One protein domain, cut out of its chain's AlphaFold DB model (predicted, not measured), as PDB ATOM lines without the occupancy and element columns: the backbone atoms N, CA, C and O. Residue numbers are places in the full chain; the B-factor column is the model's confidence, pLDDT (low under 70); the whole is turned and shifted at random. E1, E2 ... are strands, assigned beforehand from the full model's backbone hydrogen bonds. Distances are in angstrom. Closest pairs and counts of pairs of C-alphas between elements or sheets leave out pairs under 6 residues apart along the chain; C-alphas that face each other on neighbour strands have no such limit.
ATOM      1  N   THR A 186     128.602  97.640  74.494       90.06
ATOM      2  CA  THR A 186     128.495  96.426  73.685       90.06
ATOM      3  C   THR A 186     128.188  95.234  74.585       90.06
ATOM      4  O   THR A 186     128.896  94.985  75.559       90.06
ATOM      5  N   ILE A 187     127.142  94.486  74.245       90.62
ATOM      6  CA  ILE A 187     126.837  93.211  74.888       90.62
ATOM      7  C   ILE A 187     127.795  92.175  74.297       90.62
ATOM      8  O   ILE A 187     127.812  91.983  73.082       90.62
ATOM      9  N   THR A 188     128.617  91.547  75.138       91.38
ATOM     10  CA  THR A 188     129.658  90.594  74.706       91.38
ATOM     11  C   THR A 188     129.309  89.138  74.983       91.38
ATOM     12  O   THR A 188     129.890  88.252  74.367       91.38
ATOM     13  N   SER A 189     128.376  88.886  75.898       89.88
ATOM     14  CA  SER A 189     127.892  87.552  76.239       89.88
ATOM     15  C   SER A 189     126.388  87.577  76.479       89.88
ATOM     16  O   SER A 189     125.810  88.615  76.806       89.88
ATOM     17  N   GLU A 190     125.756  86.426  76.264       89.62
ATOM     18  CA  GLU A 190     124.342  86.242  76.565       89.62
ATOM     19  C   GLU A 190     124.126  86.225  78.070       89.62
ATOM     20  O   GLU A 190     124.779  85.475  78.803       89.62
ATOM     21  N   LEU A 191     123.178  87.041  78.512       90.50
ATOM     22  CA  LEU A 191     122.829  87.195  79.912       90.50
ATOM     23  C   LEU A 191     121.316  87.315  80.039       90.50
ATOM     24  O   LEU A 191     120.708  88.158  79.389       90.50
ATOM     25  N   VAL A 192     120.716  86.525  80.922       90.62
ATOM     26  CA  VAL A 192     119.312  86.665  81.304       90.62
ATOM     27  C   VAL A 192     119.226  86.912  82.798       90.62
ATOM     28  O   VAL A 192     119.679  86.093  83.593       90.62
ATOM     29  N   VAL A 193     118.619  88.029  83.182       91.00
ATOM     30  CA  VAL A 193     118.263  88.339  84.569       91.00
ATOM     31  C   VAL A 193     116.754  88.244  84.692       91.00
ATOM     32  O   VAL A 193     116.059  88.913  83.939       91.00
ATOM     33  N   TRP A 194     116.219  87.457  85.624       90.75
ATOM     34  CA  TRP A 194     114.775  87.445  85.886       90.75
ATOM     35  C   TRP A 194     114.462  87.574  87.365       90.75
ATOM     36  O   TRP A 194     115.275  87.217  88.218       90.75
ATOM     37  N   TYR A 195     113.285  88.111  87.664       90.00
ATOM     38  CA  TYR A 195     112.867  88.422  89.021       90.00
ATOM     39  C   TYR A 195     111.345  88.430  89.181       90.00
ATOM     40  O   TYR A 195     110.603  88.688  88.230       90.00
ATOM     41  N   TYR A 196     110.890  88.093  90.388       89.06
ATOM     42  CA  TYR A 196     109.474  87.954  90.760       89.06
ATOM     43  C   TYR A 196     109.321  87.781  92.284       89.06
ATOM     44  O   TYR A 196     110.306  87.525  92.971       89.06
ATOM     45  N   ARG A 197     108.107  87.915  92.834       89.62
ATOM     46  CA  ARG A 197     107.802  87.655  94.263       89.62
ATOM     47  C   ARG A 197     107.712  86.169  94.611       89.62
ATOM     48  O   ARG A 197     107.426  85.345  93.754       89.62
ATOM     49  N   LEU A 198     107.854  85.816  95.886       91.94
ATOM     50  CA  LEU A 198     107.717  84.421  96.334       91.94
ATOM     51  C   LEU A 198     106.271  83.966  96.570       91.94
ATOM     52  O   LEU A 198     106.024  82.774  96.730       91.94
ATOM     53  N   HIS A 199     105.305  84.883  96.565       92.50
ATOM     54  CA  HIS A 199     103.882  84.564  96.651       92.50
ATOM     55  C   HIS A 199     103.028  85.632  95.945       92.50
ATOM     56  O   HIS A 199     103.511  86.749  95.730       92.50
ATOM     57  N   PRO A 200     101.766  85.318  95.586       91.31
ATOM     58  CA  PRO A 200     100.858  86.298  94.997       91.31
ATOM     59  C   PRO A 200     100.649  87.511  95.903       91.31
ATOM     60  O   PRO A 200     100.593  87.362  97.128       91.31
ATOM     61  N   ALA A 201     100.453  88.690  95.313       88.44
ATOM     62  CA  ALA A 201     100.154  89.927  96.039       88.44
ATOM     63  C   ALA A 201      98.973  89.740  96.992       88.44
ATOM     64  O   ALA A 201      99.018  90.202  98.119       88.44
ATOM     65  N   GLY A 202      97.923  89.054  96.537       88.94
ATOM     66  CA  GLY A 202      96.702  88.806  97.309       88.94
ATOM     67  C   GLY A 202      96.727  87.544  98.175       88.94
ATOM     68  O   GLY A 202      95.672  87.133  98.654       88.94
ATOM     69  N   ALA A 203      97.875  86.878  98.337       91.50
ATOM     70  CA  ALA A 203      97.956  85.689  99.180       91.50
ATOM     71  C   ALA A 203      97.637  86.039 100.641       91.50
ATOM     72  O   ALA A 203      97.934  87.136 101.101       91.50
ATOM     73  N   THR A 204      97.053  85.100 101.384       93.44
ATOM     74  CA  THR A 204      96.857  85.231 102.834       93.44
ATOM     75  C   THR A 204      97.859  84.340 103.546       93.44
ATOM     76  O   THR A 204      97.889  83.132 103.300       93.44
ATOM     77  N   ALA A 205      98.671  84.925 104.425       96.06
ATOM     78  CA  ALA A 205      99.618  84.156 105.213       96.06
ATOM     79  C   ALA A 205      98.896  83.375 106.323       96.06
ATOM     80  O   ALA A 205      98.072  83.934 107.047       96.06
ATOM     81  N   SER A 206      99.183  82.080 106.467       96.38
ATOM     82  CA  SER A 206      98.450  81.213 107.408       96.38
ATOM     83  C   SER A 206      98.880  81.362 108.868       96.38
ATOM     84  O   SER A 206      98.197  80.873 109.768       96.38
ATOM     85  N   SER A 207     100.063  81.921 109.112       96.38
ATOM     86  CA  SER A 207     100.723  81.899 110.421       96.38
ATOM     87  C   SER A 207     101.468  83.193 110.743       96.38
ATOM     88  O   SER A 207     102.178  83.244 111.746       96.38
ATOM     89  N   ASP A 208     101.299  84.232 109.927       95.12
ATOM     90  CA  ASP A 208     101.835  85.548 110.232       95.12
ATOM     91  C   ASP A 208     100.977  86.225 111.300       95.12
ATOM     92  O   ASP A 208      99.750  86.288 111.188       95.12
ATOM     93  N   SER A 209     101.614  86.717 112.359       94.06
ATOM     94  CA  SER A 209     100.927  87.501 113.388       94.06
ATOM     95  C   SER A 209     100.592  88.916 112.918       94.06
ATOM     96  O   SER A 209      99.777  89.588 113.551       94.06
ATOM     97  N   LEU A 210     101.245  89.386 111.853       90.81
ATOM     98  CA  LEU A 210     101.017  90.698 111.271       90.81
ATOM     99  C   LEU A 210      99.985  90.607 110.146       90.81
ATOM    100  O   LEU A 210      99.899  89.624 109.409       90.81
ATOM    101  N   ALA A 211      99.192  91.667 110.006       89.50
ATOM    102  CA  ALA A 211      98.330  91.817 108.846       89.50
ATOM    103  C   ALA A 211      99.175  92.012 107.583       89.50
ATOM    104  O   ALA A 211     100.318  92.471 107.639       89.50
ATOM    105  N   GLN A 212      98.575  91.714 106.434       88.56
ATOM    106  CA  GLN A 212      99.142  92.110 105.155       88.56
ATOM    107  C   GLN A 212      99.440  93.627 105.167       88.56
ATOM    108  O   GLN A 212      98.547  94.403 105.524       88.56
ATOM    109  N   PRO A 213     100.654  94.070 104.785       83.25
ATOM    110  CA  PRO A 213     100.992  95.483 104.698       83.25
ATOM    111  C   PRO A 213     100.062  96.231 103.745       83.25
ATOM    112  O   PRO A 213      99.641  95.705 102.709       83.25
ATOM    113  N   ALA A 214      99.788  97.496 104.064       79.88
ATOM    114  CA  ALA A 214      99.134  98.393 103.124       79.88
ATOM    115  C   ALA A 214      99.936  98.442 101.810       79.88
ATOM    116  O   ALA A 214     101.167  98.409 101.830       79.88
ATOM    117  N   TYR A 215      99.236  98.517 100.673       74.69
ATOM    118  CA  TYR A 215      99.837  98.603  99.332       74.69
ATOM    119  C   TYR A 215     100.626  97.364  98.872       74.69
ATOM    120  O   TYR A 215     101.301  97.400  97.848       74.69
ATOM    121  N   ALA A 216     100.488  96.226  99.559       78.94
ATOM    122  CA  ALA A 216     101.051  94.942  99.130       78.94
ATOM    123  C   ALA A 216     100.681  94.544  97.680       78.94
ATOM    124  O   ALA A 216     101.402  93.787  97.025       78.94
ATOM    125  N   THR A 217      99.563  95.064  97.167       77.19
ATOM    126  CA  THR A 217      99.049  94.811  95.817       77.19
ATOM    127  C   THR A 217      99.551  95.791  94.758       77.19
ATOM    128  O   THR A 217      99.221  95.608  93.591       77.19
ATOM    129  N   THR A 218     100.317  96.825  95.127       70.81
ATOM    130  CA  THR A 218     100.811  97.839  94.177       70.81
ATOM    131  C   THR A 218     101.802  97.240  93.182       70.81
ATOM    132  O   THR A 218     101.768  97.564  91.999       70.81
ATOM    133  N   LEU A 219     102.643  96.300  93.625       71.12
ATOM    134  CA  LEU A 219     103.413  95.476  92.700       71.12
ATOM    135  C   LEU A 219     102.510  94.381  92.125       71.12
ATOM    136  O   LEU A 219     101.902  93.600  92.866       71.12
ATOM    137  N   GLY A 220     102.433  94.322  90.798       75.62
ATOM    138  CA  GLY A 220     101.667  93.312  90.078       75.62
ATOM    139  C   GLY A 220     102.239  91.903  90.238       75.62
ATOM    140  O   GLY A 220     103.432  91.699  90.459       75.62
ATOM    141  N   ASP A 221     101.365  90.911  90.101       85.06
ATOM    142  CA  ASP A 221     101.722  89.496  90.020       85.06
ATOM    143  C   ASP A 221     102.287  89.202  88.621       85.06
ATOM    144  O   ASP A 221     101.595  88.745  87.708       85.06
ATOM    145  N   THR A 222     103.572  89.506  88.425       84.50
ATOM    146  CA  THR A 222     104.281  89.336  87.146       84.50
ATOM    147  C   THR A 222     105.702  88.821  87.372       84.50
ATOM    148  O   THR A 222     106.363  89.197  88.340       84.50
ATOM    149  N   ILE A 223     106.171  87.948  86.478       86.31
ATOM    150  CA  ILE A 223     107.584  87.578  86.375       86.31
ATOM    151  C   ILE A 223     108.201  88.389  85.250       86.31
ATOM    152  O   ILE A 223     107.681  88.385  84.135       86.31
ATOM    153  N   PHE A 224     109.317  89.047  85.534       86.81
ATOM    154  CA  PHE A 224     110.052  89.849  84.566       86.81
ATOM    155  C   PHE A 224     111.378  89.185  84.233       86.81
ATOM    156  O   PHE A 224     112.025  88.631  85.118       86.81
ATOM    157  N   ALA A 225     111.801  89.280  82.977       88.44
ATOM    158  CA  ALA A 225     113.120  88.881  82.519       88.44
ATOM    159  C   ALA A 225     113.715  89.941  81.592       88.44
ATOM    160  O   ALA A 225     113.026  90.509  80.746       88.44
ATOM    161  N   VAL A 226     115.014  90.170  81.734       88.31
ATOM    162  CA  VAL A 226     115.823  91.041  80.890       88.31
ATOM    163  C   VAL A 226     116.892  90.181  80.244       88.31
ATOM    164  O   VAL A 226     117.733  89.620  80.945       88.31
ATOM    165  N   ALA A 227     116.848  90.061  78.920       88.94
ATOM    166  CA  ALA A 227     117.830  89.312  78.148       88.94
ATOM    167  C   ALA A 227     118.734  90.271  77.366       88.94
ATOM    168  O   ALA A 227     118.254  91.033  76.526       88.94
ATOM    169  N   LEU A 228     120.035  90.227  77.643       89.81
ATOM    170  CA  LEU A 228     121.076  90.924  76.900       89.81
ATOM    171  C   LEU A 228     121.662  89.929  75.898       89.81
ATOM    172  O   LEU A 228     122.283  88.941  76.287       89.81
ATOM    173  N   ILE A 229     121.446  90.194  74.615       88.62
ATOM    174  CA  ILE A 229     121.818  89.324  73.503       88.62
ATOM    175  C   ILE A 229     122.913  90.017  72.674       88.62
ATOM    176  O   ILE A 229     122.674  91.109  72.148       88.62
ATOM    177  N   PRO A 230     124.121  89.435  72.552       91.44
ATOM    178  CA  PRO A 230     125.212  90.039  71.797       91.44
ATOM    179  C   PRO A 230     124.936  90.016  70.291       91.44
ATOM    180  O   PRO A 230     124.234  89.141  69.782       91.44
ATOM    181  N   THR A 231     125.537  90.955  69.558       89.75
ATOM    182  CA  THR A 231     125.496  90.945  68.090       89.75
ATOM    183  C   THR A 231     126.107  89.658  67.536       89.75
ATOM    184  O   THR A 231     127.171  89.225  67.980       89.75
ATOM    185  N   GLY A 232     125.443  89.044  66.557       87.38
ATOM    186  CA  GLY A 232     125.818  87.755  65.978       87.38
ATOM    187  C   GLY A 232     125.415  86.540  66.817       87.38
ATOM    188  O   GLY A 232     125.743  85.412  66.438       87.38
ATOM    189  N   SER A 233     124.718  86.738  67.941       87.00
ATOM    190  CA  SER A 233     124.151  85.637  68.715       87.00
ATOM    191  C   SER A 233     123.158  84.826  67.874       87.00
ATOM    192  O   SER A 233     122.429  85.351  67.035       87.00
ATOM    193  N   LYS A 234     123.123  83.513  68.125       86.25
ATOM    194  CA  LYS A 234     122.115  82.595  67.571       86.25
ATOM    195  C   LYS A 234     120.906  82.441  68.498       86.25
ATOM    196  O   LYS A 234     120.075  81.563  68.261       86.25
ATOM    197  N   ALA A 235     120.849  83.241  69.561       83.19
ATOM    198  CA  ALA A 235     119.686  83.445  70.401       83.19
ATOM    199  C   ALA A 235     118.467  83.736  69.539       83.19
ATOM    200  O   ALA A 235     118.474  84.683  68.755       83.19
ATOM    201  N   SER A 236     117.422  82.935  69.692       82.44
ATOM    202  CA  SER A 236     116.161  83.200  69.000       82.44
ATOM    203  C   SER A 236     114.969  83.168  69.927       82.44
ATOM    204  O   SER A 236     113.979  83.822  69.626       82.44
ATOM    205  N   THR A 237     115.034  82.429  71.043       84.31
ATOM    206  CA  THR A 237     113.887  82.307  71.943       84.31
ATOM    207  C   THR A 237     114.241  82.278  73.423       84.31
ATOM    208  O   THR A 237     115.246  81.686  73.821       84.31
ATOM    209  N   LEU A 238     113.364  82.863  74.240       84.19
ATOM    210  CA  LEU A 238     113.330  82.754  75.696       84.19
ATOM    211  C   LEU A 238     111.991  82.151  76.144       84.19
ATOM    212  O   LEU A 238     110.924  82.611  75.750       84.19
ATOM    213  N   VAL A 239     112.030  81.135  76.994       83.06
ATOM    214  CA  VAL A 239     110.863  80.465  77.579       83.06
ATOM    215  C   VAL A 239     110.894  80.693  79.085       83.06
ATOM    216  O   VAL A 239     111.873  80.317  79.722       83.06
ATOM    217  N   ILE A 240     109.835  81.266  79.664       83.44
ATOM    218  CA  ILE A 240     109.689  81.413  81.122       83.44
ATOM    219  C   ILE A 240     108.625  80.441  81.620       83.44
ATOM    220  O   ILE A 240     107.437  80.746  81.605       83.44
ATOM    221  N   THR A 241     109.053  79.282  82.103       81.12
ATOM    222  CA  THR A 241     108.153  78.245  82.599       81.12
ATOM    223  C   THR A 241     107.519  78.671  83.919       81.12
ATOM    224  O   THR A 241     108.209  78.835  84.926       81.12
ATOM    225  N   THR A 242     106.192  78.773  83.929       77.44
ATOM    226  CA  THR A 242     105.377  78.871  85.145       77.44
ATOM    227  C   THR A 242     104.192  77.903  85.052       77.44
ATOM    228  O   THR A 242     103.851  77.448  83.953       77.44
ATOM    229  N   PRO A 243     103.529  77.566  86.171       65.75
ATOM    230  CA  PRO A 243     102.424  76.607  86.156       65.75
ATOM    231  C   PRO A 243     101.133  77.127  85.503       65.75
ATOM    232  O   PRO A 243     100.210  76.337  85.308       65.75
ATOM    233  N   ALA A 244     101.041  78.420  85.147       56.75
ATOM    234  CA  ALA A 244      99.879  78.981  84.453       56.75
ATOM    235  C   ALA A 244     100.247  79.954  83.322       56.75
ATOM    236  O   ALA A 244     101.310  80.558  83.269       56.75
ATOM    237  N   SER A 245      99.334  80.077  82.366       50.38
ATOM    238  CA  SER A 245      99.687  80.249  80.963       50.38
ATOM    239  C   SER A 245      99.359  81.648  80.432       50.38
ATOM    240  O   SER A 245      98.272  81.839  79.891       50.38
ATOM    241  N   PHE A 246     100.281  82.615  80.517       44.25
ATOM    242  CA  PHE A 246     100.186  83.854  79.720       44.25
ATOM    243  C   PHE A 246     101.492  84.672  79.698       44.25
ATOM    244  O   PHE A 246     102.169  84.771  80.719       44.25
ATOM    245  N   VAL A 247     101.801  85.302  78.560       44.69
ATOM    246  CA  VAL A 247     102.994  86.130  78.304       44.69
ATOM    247  C   VAL A 247     102.605  87.454  77.650       44.69
ATOM    248  O   VAL A 247     101.766  87.485  76.745       44.69
ATOM    249  N   ARG A 248     103.269  88.537  78.069       42.19
ATOM    250  CA  ARG A 248     103.254  89.853  77.423       42.19
ATOM    251  C   ARG A 248     104.684  90.246  77.029       42.19
ATOM    252  O   ARG A 248     105.554  90.400  77.888       42.19
ATOM    253  N   LEU A 249     104.910  90.429  75.729       39.19
ATOM    254  CA  LEU A 249     106.176  90.920  75.182       39.19
ATOM    255  C   LEU A 249     106.194  92.444  75.116       39.19
ATOM    256  O   LEU A 249     105.292  93.050  74.535       39.19
ATOM    257  N   GLU A 250     107.272  93.043  75.612       44.50
ATOM    258  CA  GLU A 250     107.669  94.402  75.257       44.50
ATOM    259  C   GLU A 250     109.043  94.335  74.583       44.50
ATOM    260  O   GLU A 250     110.084  94.359  75.235       44.50
ATOM    261  N   HIS A 251     109.066  94.223  73.251       40.91
ATOM    262  CA  HIS A 251     110.321  94.371  72.523       40.91
ATOM    263  C   HIS A 251     110.760  95.837  72.597       40.91
ATOM    264  O   HIS A 251     110.057  96.730  72.114       40.91
ATOM    265  N   ILE A 252     111.911  96.072  73.221       42.06
ATOM    266  CA  ILE A 252     112.557  97.378  73.290       42.06
ATOM    267  C   ILE A 252     113.728  97.324  72.308       42.06
ATOM    268  O   ILE A 252     114.820  96.903  72.692       42.06
ATOM    269  N   PRO A 253     113.531  97.694  71.032       38.09
ATOM    270  CA  PRO A 253     114.649  97.747  70.109       38.09
ATOM    271  C   PRO A 253     115.692  98.733  70.649       38.09
ATOM    272  O   PRO A 253     115.354  99.813  71.143       38.09
ATOM    273  N   LEU A 254     116.976  98.373  70.542       35.69
ATOM    274  CA  LEU A 254     118.045  99.365  70.637       35.69
ATOM    275  C   LEU A 254     117.703 100.499  69.658       35.69
ATOM    276  O   LEU A 254     117.283 100.196  68.538       35.69
ATOM    277  N   PRO A 255     117.869 101.783  70.025       35.09
ATOM    278  CA  PRO A 255     117.648 102.863  69.082       35.09
ATOM    279  C   PRO A 255     118.733 102.786  68.004       35.09
ATOM    280  O   PRO A 255     119.804 103.378  68.116       35.09
ATOM    281  N   VAL A 256     118.455 102.040  66.939       32.31
ATOM    282  CA  VAL A 256     118.880 102.441  65.609       32.31
ATOM    283  C   VAL A 256     118.024 103.661  65.294       32.31
ATOM    284  O   VAL A 256     116.801 103.601  65.397       32.31
ATOM    285  N   LEU A 257     118.676 104.780  64.977       30.89
ATOM    286  CA  LEU A 257     118.095 106.075  64.596       30.89
ATOM    287  C   LEU A 257     117.304 106.007  63.272       30.89
ATOM    288  O   LEU A 257     117.524 106.802  62.362       30.89
ATOM    289  N   THR A 258     116.400 105.044  63.131       29.78
ATOM    290  CA  THR A 258     115.448 104.969  62.031       29.78
ATOM    291  C   THR A 258     114.141 104.416  62.571       29.78
ATOM    292  O   THR A 258     114.074 103.247  62.950       29.78
ATOM    293  N   ASP A 259     113.137 105.289  62.616       29.86
ATOM    294  CA  ASP A 259     111.730 105.035  62.917       29.86
ATOM    295  C   ASP A 259     111.292 103.590  62.628       29.86
ATOM    296  O   ASP A 259     111.124 103.200  61.472       29.86
ATOM    297  N   ASN A 260     111.058 102.793  63.673       30.09
ATOM    298  CA  ASN A 260     110.319 101.541  63.536       30.09
ATOM    299  C   ASN A 260     109.283 101.455  64.672       30.09
ATOM    300  O   ASN A 260     109.647 101.620  65.839       30.09
ATOM    301  N   PRO A 261     107.984 101.282  64.363       31.08
ATOM    302  CA  PRO A 261     106.918 101.352  65.352       31.08
ATOM    303  C   PRO A 261     107.043 100.253  66.408       31.08
ATOM    304  O   PRO A 261     107.428  99.124  66.113       31.08
ATOM    305  N   ARG A 262     106.633 100.584  67.641       33.19
ATOM    306  CA  ARG A 262     106.380  99.626  68.726       33.19
ATOM    307  C   ARG A 262     105.423  98.536  68.232       33.19
ATOM    308  O   ARG A 262     104.210  98.733  68.225       33.19
ATOM    309  N   THR A 263     105.939  97.379  67.833       28.05
ATOM    310  CA  THR A 263     105.112  96.191  67.607       28.05
ATOM    311  C   THR A 263     104.974  95.444  68.924       28.05
ATOM    312  O   THR A 263     105.853  94.684  69.322       28.05
ATOM    313  N   SER A 264     103.867  95.679  69.626       28.94
ATOM    314  CA  SER A 264     103.428  94.815  70.719       28.94
ATOM    315  C   SER A 264     102.874  93.522  70.122       28.94
ATOM    316  O   SER A 264     101.771  93.519  69.568       28.94
ATOM    317  N   THR A 265     103.612  92.420  70.219       27.38
ATOM    318  CA  THR A 265     103.067  91.101  69.883       27.38
ATOM    319  C   THR A 265     102.286  90.588  71.089       27.38
ATOM    320  O   THR A 265     102.857  90.248  72.123       27.38
ATOM    321  N   ALA A 266     100.958  90.582  70.980       26.19
ATOM    322  CA  ALA A 266     100.081  89.968  71.967       26.19
ATOM    323  C   ALA A 266      99.967  88.460  71.699       26.19
ATOM    324  O   ALA A 266      99.530  88.063  70.619       26.19
ATOM    325  N   GLY A 267     100.285  87.637  72.703       27.34
ATOM    326  CA  GLY A 267      99.856  86.239  72.766       27.34
ATOM    327  C   GLY A 267     100.982  85.205  72.761       27.34
ATOM    328  O   GLY A 267     101.506  84.840  71.716       27.34
ATOM    329  N   GLY A 268     101.253  84.648  73.941       30.14
ATOM    330  CA  GLY A 268     101.971  83.391  74.150       30.14
ATOM    331  C   GLY A 268     101.626  82.833  75.533       30.14
ATOM    332  O   GLY A 268     101.310  83.592  76.443       30.14
ATOM    333  N   TYR A 269     101.612  81.514  75.701       30.64
ATOM    334  CA  TYR A 269     101.498  80.866  77.015       30.64
ATOM    335  C   TYR A 269     102.838  80.950  77.760       30.64
ATOM    336  O   TYR A 269     103.860  81.099  77.107       30.64
ATOM    337  N   ALA A 270     102.888  80.803  79.090       40.94
ATOM    338  CA  ALA A 270     104.163  80.733  79.833       40.94
ATOM    339  C   ALA A 270     105.091  79.595  79.326       40.94
ATOM    340  O   ALA A 270     106.297  79.605  79.510       40.94
ATOM    341  N   THR A 271     104.554  78.630  78.581       48.47
ATOM    342  CA  THR A 271     105.322  77.590  77.882       48.47
ATOM    343  C   THR A 271     105.698  77.937  76.435       48.47
ATOM    344  O   THR A 271     106.408  77.170  75.788       48.47
ATOM    345  N   ALA A 272     105.217  79.056  75.897       56.41
ATOM    346  CA  ALA A 272     105.505  79.499  74.543       56.41
ATOM    347  C   ALA A 272     106.809  80.297  74.528       56.41
ATOM    348  O   ALA A 272     106.942  81.318  75.207       56.41
ATOM    349  N   ALA A 273     107.746  79.816  73.719       65.50
ATOM    350  CA  ALA A 273     108.946  80.533  73.330       65.50
ATOM    351  C   ALA A 273     108.615  81.967  72.893       65.50
ATOM    352  O   ALA A 273     107.735  82.183  72.062       65.50
ATOM    353  N   GLN A 274     109.306  82.926  73.497       79.94
ATOM    354  CA  GLN A 274     109.259  84.336  73.149       79.94
ATOM    355  C   GLN A 274     110.450  84.663  72.273       79.94
ATOM    356  O   GLN A 274     111.575  84.365  72.668       79.94
ATOM    357  N   ASP A 275     110.211  85.289  71.127       83.12
ATOM    358  CA  ASP A 275     111.300  85.683  70.246       83.12
ATOM    359  C   ASP A 275     112.196  86.719  70.938       83.12
ATOM    360  O   ASP A 275     111.718  87.704  71.509       83.12
ATOM    361  N   VAL A 276     113.505  86.489  70.880       84.44
ATOM    362  CA  VAL A 276     114.530  87.451  71.298       84.44
ATOM    363  C   VAL A 276     115.423  87.780  70.114       84.44
ATOM    364  O   VAL A 276     115.590  86.981  69.194       84.44
ATOM    365  N   SER A 277     115.999  88.973  70.136       86.12
ATOM    366  CA  SER A 277     116.947  89.422  69.116       86.12
ATOM    367  C   SER A 277     118.110  90.164  69.757       86.12
ATOM    368  O   SER A 277     118.105  90.413  70.962       86.12
ATOM    369  N   GLU A 278     119.124  90.486  68.958       88.25
ATOM    370  CA  GLU A 278     120.288  91.253  69.400       88.25
ATOM    371  C   GLU A 278     119.885  92.533  70.150       88.25
ATOM    372  O   GLU A 278     118.970  93.254  69.752       88.25
ATOM    373  N   GLY A 279     120.600  92.835  71.233       86.44
ATOM    374  CA  GLY A 279     120.297  93.956  72.114       86.44
ATOM    375  C   GLY A 279     119.633  93.527  73.417       86.44
ATOM    376  O   GLY A 279     119.942  92.475  73.972       86.44
ATOM    377  N   ILE A 280     118.769  94.387  73.951       85.44
ATOM    378  CA  ILE A 280     118.124  94.184  75.250       85.44
ATOM    379  C   ILE A 280     116.660  93.849  75.012       85.44
ATOM    380  O   ILE A 280     115.939  94.614  74.381       85.44
ATOM    381  N   ASN A 281     116.206  92.727  75.551       85.12
ATOM    382  CA  ASN A 281     114.824  92.285  75.440       85.12
ATOM    383  C   ASN A 281     114.204  92.292  76.837       85.12
ATOM    384  O   ASN A 281     114.754  91.670  77.749       85.12
ATOM    385  N   LEU A 282     113.069  92.976  77.002       82.62
ATOM    386  CA  LEU A 282     112.269  92.940  78.222       82.62
ATOM    387  C   LEU A 282     111.073  92.009  78.012       82.62
ATOM    388  O   LEU A 282     110.258  92.188  77.108       82.62
ATOM    389  N   ILE A 283     110.971  90.989  78.851       82.25
ATOM    390  CA  ILE A 283     109.944  89.957  78.745       82.25
ATOM    391  C   ILE A 283     109.202  89.889  80.070       82.25
ATOM    392  O   ILE A 283     109.809  89.951  81.137       82.25
ATOM    393  N   SER A 284     107.880  89.765  80.008       81.06
ATOM    394  CA  SER A 284     107.052  89.620  81.202       81.06
ATOM    395  C   SER A 284     106.030  88.510  81.021       81.06
ATOM    396  O   SER A 284     105.417  88.387  79.962       81.06
ATOM    397  N   VAL A 285     105.831  87.690  82.046       81.81
ATOM    398  CA  VAL A 285     104.818  86.630  82.037       81.81
ATOM    399  C   VAL A 285     103.955  86.706  83.280       81.81
ATOM    400  O   VAL A 285     104.389  87.193  84.327       81.81
ATOM    401  N   ASN A 286     102.723  86.217  83.165       82.00
ATOM    402  CA  ASN A 286     101.830  86.170  84.307       82.00
ATOM    403  C   ASN A 286     102.404  85.245  85.375       82.00
ATOM    404  O   ASN A 286     102.918  84.153  85.118       82.00
ATOM    405  N   PHE A 287     102.276  85.716  86.597       79.88
ATOM    406  CA  PHE A 287     102.693  85.016  87.789       79.88
ATOM    407  C   PHE A 287     101.716  83.888  88.117       79.88
ATOM    408  O   PHE A 287     100.499  84.039  87.992       79.88
ATOM    409  N   ALA A 288     102.249  82.743  88.531       85.56
ATOM    410  CA  ALA A 288     101.462  81.556  88.821       85.56
ATOM    411  C   ALA A 288     102.126  80.737  89.921       85.56
ATOM    412  O   ALA A 288     103.336  80.533  89.893       85.56
ATOM    413  N   ALA A 289     101.333  80.250  90.873       88.44
ATOM    414  CA  ALA A 289     101.849  79.445  91.968       88.44
ATOM    415  C   ALA A 289     102.425  78.103  91.497       88.44
ATOM    416  O   ALA A 289     101.827  77.435  90.655       88.44
ATOM    417  N   GLY A 290     103.542  77.707  92.108       88.81
ATOM    418  CA  GLY A 290     104.321  76.496  91.855       88.81
ATOM    419  C   GLY A 290     105.683  76.797  91.223       88.81
ATOM    420  O   GLY A 290     106.202  77.906  91.346       88.81
ATOM    421  N   SER A 291     106.282  75.790  90.588       86.81
ATOM    422  CA  SER A 291     107.674  75.864  90.141       86.81
ATOM    423  C   SER A 291     107.899  76.809  88.977       86.81
ATOM    424  O   SER A 291     107.128  76.845  88.018       86.81
ATOM    425  N   THR A 292     109.006  77.541  89.060       86.44
ATOM    426  CA  THR A 292     109.422  78.512  88.054       86.44
ATOM    427  C   THR A 292     110.736  78.090  87.412       86.44
ATOM    428  O   THR A 292     111.608  77.474  88.032       86.44
ATOM    429  N   GLY A 293     110.902  78.438  86.146       84.31
ATOM    430  CA  GLY A 293     112.156  78.235  85.448       84.31
ATOM    431  C   GLY A 293     112.243  79.098  84.211       84.31
ATOM    432  O   GLY A 293     111.267  79.711  83.781       84.31
ATOM    433  N   ILE A 294     113.426  79.127  83.627       82.94
ATOM    434  CA  ILE A 294     113.667  79.817  82.375       82.94
ATOM    435  C   ILE A 294     114.571  78.960  81.498       82.94
ATOM    436  O   ILE A 294     115.432  78.227  81.996       82.94
ATOM    437  N   ALA A 295     114.385  79.064  80.191       81.88
ATOM    438  CA  ALA A 295     115.260  78.468  79.202       81.88
ATOM    439  C   ALA A 295     115.443  79.434  78.031       81.88
ATOM    440  O   ALA A 295     114.477  80.012  77.546       81.88
ATOM    441  N   HIS A 296     116.672  79.599  77.570       79.44
ATOM    442  CA  HIS A 296     117.034  80.402  76.413       79.44
ATOM    443  C   HIS A 296     117.796  79.524  75.425       79.44
ATOM    444  O   HIS A 296     118.732  78.831  75.826       79.44
ATOM    445  N   SER A 297     117.415  79.544  74.149       75.12
ATOM    446  CA  SER A 297     118.110  78.785  73.105       75.12
ATOM    447  C   SER A 297     119.075  79.680  72.331       75.12
ATOM    448  O   SER A 297     118.623  80.566  71.606       75.12
ATOM    449  N   SER A 298     120.374  79.396  72.412       67.00
ATOM    450  CA  SER A 298     121.397  79.978  71.541       67.00
ATOM    451  C   SER A 298     121.899  78.933  70.550       67.00
ATOM    452  O   SER A 298     122.702  78.051  70.864       67.00
ATOM    453  N   GLY A 299     121.366  78.972  69.328       70.12
ATOM    454  CA  GLY A 299     121.596  77.909  68.352       70.12
ATOM    455  C   GLY A 299     121.046  76.562  68.841       70.12
ATOM    456  O   GLY A 299     119.836  76.407  68.968       70.12
ATOM    457  N   ASN A 300     121.933  75.590  69.093       64.69
ATOM    458  CA  ASN A 300     121.565  74.259  69.605       64.69
ATOM    459  C   ASN A 300     121.751  74.121  71.126       64.69
ATOM    460  O   ASN A 300     121.406  73.081  71.687       64.69
ATOM    461  N   GLU A 301     122.335  75.123  71.784       64.38
ATOM    462  CA  GLU A 301     122.585  75.103  73.222       64.38
ATOM    463  C   GLU A 301     121.441  75.800  73.952       64.38
ATOM    464  O   GLU A 301     120.958  76.852  73.531       64.38
ATOM    465  N   ILE A 302     120.984  75.191  75.045       71.06
ATOM    466  CA  ILE A 302     119.925  75.743  75.885       71.06
ATOM    467  C   ILE A 302     120.546  76.119  77.226       71.06
ATOM    468  O   ILE A 302     120.927  75.243  78.005       71.06
ATOM    469  N   LEU A 303     120.608  77.418  77.509       76.75
ATOM    470  CA  LEU A 303     120.841  77.907  78.863       76.75
ATOM    471  C   LEU A 303     119.532  77.765  79.624       76.75
ATOM    472  O   LEU A 303     118.502  78.250  79.167       76.75
ATOM    473  N   SER A 304     119.541  77.093  80.769       82.69
ATOM    474  CA  SER A 304     118.339  76.952  81.586       82.69
ATOM    475  C   SER A 304     118.648  77.070  83.066       82.69
ATOM    476  O   SER A 304     119.759  76.782  83.512       82.69
ATOM    477  N   GLY A 305     117.651  77.518  83.819       84.56
ATOM    478  CA  GLY A 305     117.740  77.711  85.256       84.56
ATOM    479  C   GLY A 305     116.378  77.561  85.909       84.56
ATOM    480  O   GLY A 305     115.340  77.779  85.285       84.56
ATOM    481  N   THR A 306     116.387  77.178  87.178       87.31
ATOM    482  CA  THR A 306     115.190  77.070  88.014       87.31
ATOM    483  C   THR A 306     115.164  78.217  89.009       87.31
ATOM    484  O   THR A 306     116.188  78.520  89.624       87.31
ATOM    485  N   GLY A 307     114.000  78.835  89.177       88.88
ATOM    486  CA  GLY A 307     113.759  79.776  90.263       88.88
ATOM    487  C   GLY A 307     113.172  79.077  91.493       88.88
ATOM    488  O   GLY A 307     112.914  77.875  91.486       88.88
ATOM    489  N   ALA A 308     112.952  79.837  92.563       90.81
ATOM    490  CA  ALA A 308     112.145  79.401  93.695       90.81
ATOM    491  C   ALA A 308     110.676  79.202  93.289       90.81
ATOM    492  O   ALA A 308     110.152  79.909  92.417       90.81
ATOM    493  N   ASP A 309     110.010  78.269  93.964       91.06
ATOM    494  CA  ASP A 309     108.573  78.063  93.819       91.06
ATOM    495  C   ASP A 309     107.798  79.296  94.302       91.06
ATOM    496  O   ASP A 309     108.104  79.887  95.339       91.06
ATOM    497  N   ILE A 310     106.743  79.645  93.570       92.19
ATOM    498  CA  ILE A 310     105.770  80.645  93.996       92.19
ATOM    499  C   ILE A 310     104.752  79.964  94.918       92.19
ATOM    500  O   ILE A 310     103.988  79.098  94.486       92.19
ATOM    501  N   ASN A 311     104.691  80.368  96.183       93.31
ATOM    502  CA  ASN A 311     103.785  79.786  97.164       93.31
ATOM    503  C   ASN A 311     102.417  80.495  97.161       93.31
ATOM    504  O   ASN A 311     102.317  81.664  97.516       93.31
ATOM    505  N   ALA A 312     101.338  79.785  96.814       93.25
ATOM    506  CA  ALA A 312      99.973  80.334  96.854       93.25
ATOM    507  C   ALA A 312      99.462  80.631  98.276       93.25
ATOM    508  O   ALA A 312      98.497  81.374  98.449       93.25
ATOM    509  N   SER A 313     100.045  79.996  99.292       94.44
ATOM    510  CA  SER A 313      99.590  80.057 100.683       94.44
ATOM    511  C   SER A 313     100.809  80.074 101.605       94.44
ATOM    512  O   SER A 313     101.160  79.050 102.199       94.44
ATOM    513  N   PRO A 314     101.519  81.213 101.670       95.94
ATOM    514  CA  PRO A 314     102.717  81.324 102.481       95.94
ATOM    515  C   PRO A 314     102.380  81.218 103.976       95.94
ATOM    516  O   PRO A 314     101.277  81.543 104.409       95.94
ATOM    517  N   ALA A 315     103.327  80.745 104.786       96.31
ATOM    518  CA  ALA A 315     103.145  80.724 106.238       96.31
ATOM    519  C   ALA A 315     103.269  82.136 106.833       96.31
ATOM    520  O   ALA A 315     102.483  82.506 107.699       96.31
ATOM    521  N   THR A 316     104.223  82.918 106.324       94.94
ATOM    522  CA  THR A 316     104.490  84.320 106.669       94.94
ATOM    523  C   THR A 316     104.524  85.159 105.403       94.94
ATOM    524  O   THR A 316     104.878  84.644 104.341       94.94
ATOM    525  N   TYR A 317     104.183  86.437 105.497       92.00
ATOM    526  CA  TYR A 317     104.301  87.335 104.357       92.00
ATOM    527  C   TYR A 317     105.767  87.572 103.981       92.00
ATOM    528  O   TYR A 317     106.617  87.784 104.842       92.00
ATOM    529  N   ASP A 318     106.045  87.572 102.681       89.81
ATOM    530  CA  ASP A 318     107.313  87.986 102.093       89.81
ATOM    531  C   ASP A 318     107.050  88.715 100.769       89.81
ATOM    532  O   ASP A 318     106.988  88.127  99.687       89.81
ATOM    533  N   PHE A 319     106.868  90.031 100.870       84.75
ATOM    534  CA  PHE A 319     106.608  90.888  99.714       84.75
ATOM    535  C   PHE A 319     107.873  91.245  98.930       84.75
ATOM    536  O   PHE A 319     107.779  91.955  97.929       84.75
ATOM    537  N   ASN A 320     109.040  90.737  99.334       85.38
ATOM    538  CA  ASN A 320     110.270  90.908  98.581       85.38
ATOM    539  C   ASN A 320     110.214  90.118  97.266       85.38
ATOM    540  O   ASN A 320     109.515  89.113  97.121       85.38
ATOM    541  N   PHE A 321     110.993  90.560  96.282       86.69
ATOM    542  CA  PHE A 321     111.238  89.756  95.090       86.69
ATOM    543  C   PHE A 321     112.417  88.808  95.316       86.69
ATOM    544  O   PHE A 321     113.185  88.953  96.260       86.69
ATOM    545  N   VAL A 322     112.624  87.858  94.426       88.88
ATOM    546  CA  VAL A 322     113.869  87.113  94.228       88.88
ATOM    547  C   VAL A 322     114.374  87.421  92.831       88.88
ATOM    548  O   VAL A 322     113.588  87.800  91.963       88.88
ATOM    549  N   CYS A 323     115.677  87.309  92.611       90.62
ATOM    550  CA  CYS A 323     116.261  87.514  91.294       90.62
ATOM    551  C   CYS A 323     117.320  86.463  90.997       90.62
ATOM    552  O   CYS A 323     118.015  85.991  91.895       90.62
ATOM    553  N   TYR A 324     117.441  86.131  89.721       91.25
ATOM    554  CA  TYR A 324     118.310  85.083  89.211       91.25
ATOM    555  C   TYR A 324     119.044  85.585  87.979       91.25
ATOM    556  O   TYR A 324     118.625  86.549  87.334       91.25
ATOM    557  N   ILE A 325     120.140  84.910  87.663       90.94
ATOM    558  CA  ILE A 325     121.004  85.214  86.535       90.94
ATOM    559  C   ILE A 325     121.354  83.917  85.811       90.94
ATOM    560  O   ILE A 325     121.736  82.929  86.437       90.94
ATOM    561  N   LEU A 326     121.241  83.926  84.489       88.69
ATOM    562  CA  LEU A 326     121.840  82.933  83.608       88.69
ATOM    563  C   LEU A 326     122.809  83.644  82.690       88.69
ATOM    564  O   LEU A 326     122.444  84.616  82.039       88.69
ATOM    565  N   SER A 327     124.029  83.141  82.631       83.50
ATOM    566  CA  SER A 327     125.053  83.607  81.705       83.50
ATOM    567  C   SER A 327     125.569  82.409  80.924       83.50
ATOM    568  O   SER A 327     125.660  81.318  81.486       83.50
ATOM    569  N   ALA A 328     125.942  82.608  79.661       71.06
ATOM    570  CA  ALA A 328     126.663  81.589  78.896       71.06
ATOM    571  C   ALA A 328     127.976  81.167  79.588       71.06
ATOM    572  O   ALA A 328     128.395  80.016  79.490       71.06
ATOM    573  N   ASP A 329     128.582  82.086  80.348       65.88
ATOM    574  CA  ASP A 329     129.807  81.846  81.118       65.88
ATOM    575  C   ASP A 329     129.528  81.276  82.520       65.88
ATOM    576  O   ASP A 329     130.444  80.825  83.214       65.88
ATOM    577  N   ALA A 330     128.268  81.295  82.970       55.00
ATOM    578  CA  ALA A 330     127.883  80.647  84.212       55.00
ATOM    579  C   ALA A 330     127.774  79.146  83.940       55.00
ATOM    580  O   ALA A 330     126.823  78.682  83.313       55.00
ATOM    581  N   ALA A 331     128.746  78.371  84.428       37.16
ATOM    582  CA  ALA A 331     128.597  76.922  84.489       37.16
ATOM    583  C   ALA A 331     127.220  76.597  85.106       37.16
ATOM    584  O   ALA A 331     126.875  77.228  86.112       37.16
ATOM    585  N   PRO A 332     126.433  75.661  84.534       37.62
ATOM    586  CA  PRO A 332     125.105  75.337  85.039       37.62
ATOM    587  C   PRO A 332     125.195  75.102  86.541       37.62
ATOM    588  O   PRO A 332     125.908  74.196  86.980       37.62
ATOM    589  N   SER A 333     124.544  75.949  87.340       35.88
ATOM    590  CA  SER A 333     124.579  75.778  88.785       35.88
ATOM    591  C   SER A 333     123.950  74.423  89.074       35.88
ATOM    592  O   SER A 333     122.760  74.228  88.818       35.88
TER     593      SER A 333
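This is residues 186 to 333 of the 476 residues of a protein of Sporidiobolus salmonicolor (UniProt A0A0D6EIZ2). Much of this domain is loop, round a sandwich, antiparallel sheets E5-E4-E6-E2-E1-E9 and E3-E7-E8 face to face. Long links, residues 198 to 221 and 251 to 265, stretch beyond opposite ends. Of 148 printed residues, 56 are in nine named strands, E1 to E9 along the chain: all strand, compact, radius of gyration of the C-alphas 16.7 A, spans 53 by 37 by 26 A.

E1, residues 191 to 197, begins at C-alpha (122.829, 87.195, 79.912). E2 is 222 to 229, E3 235 to 241, E4 247 to 250, E5 266 to 268, E6, 23.5 A long, 279 to 286, E7 293 to 298, E8 301 to 306. E9, 321 to 327, ends at C-alpha (125.053, 83.607, 81.705).

In the hairpin E1 and E2, N 193 and O 226 are within hydrogen-bond range, 2.9 A. E5 and E4 meet only at a point. The facing parts of the sheets are 9.9 A centre to centre.

The printed part has no cut. pLDDT is under 70 in 39 residues, among them 243 to 273.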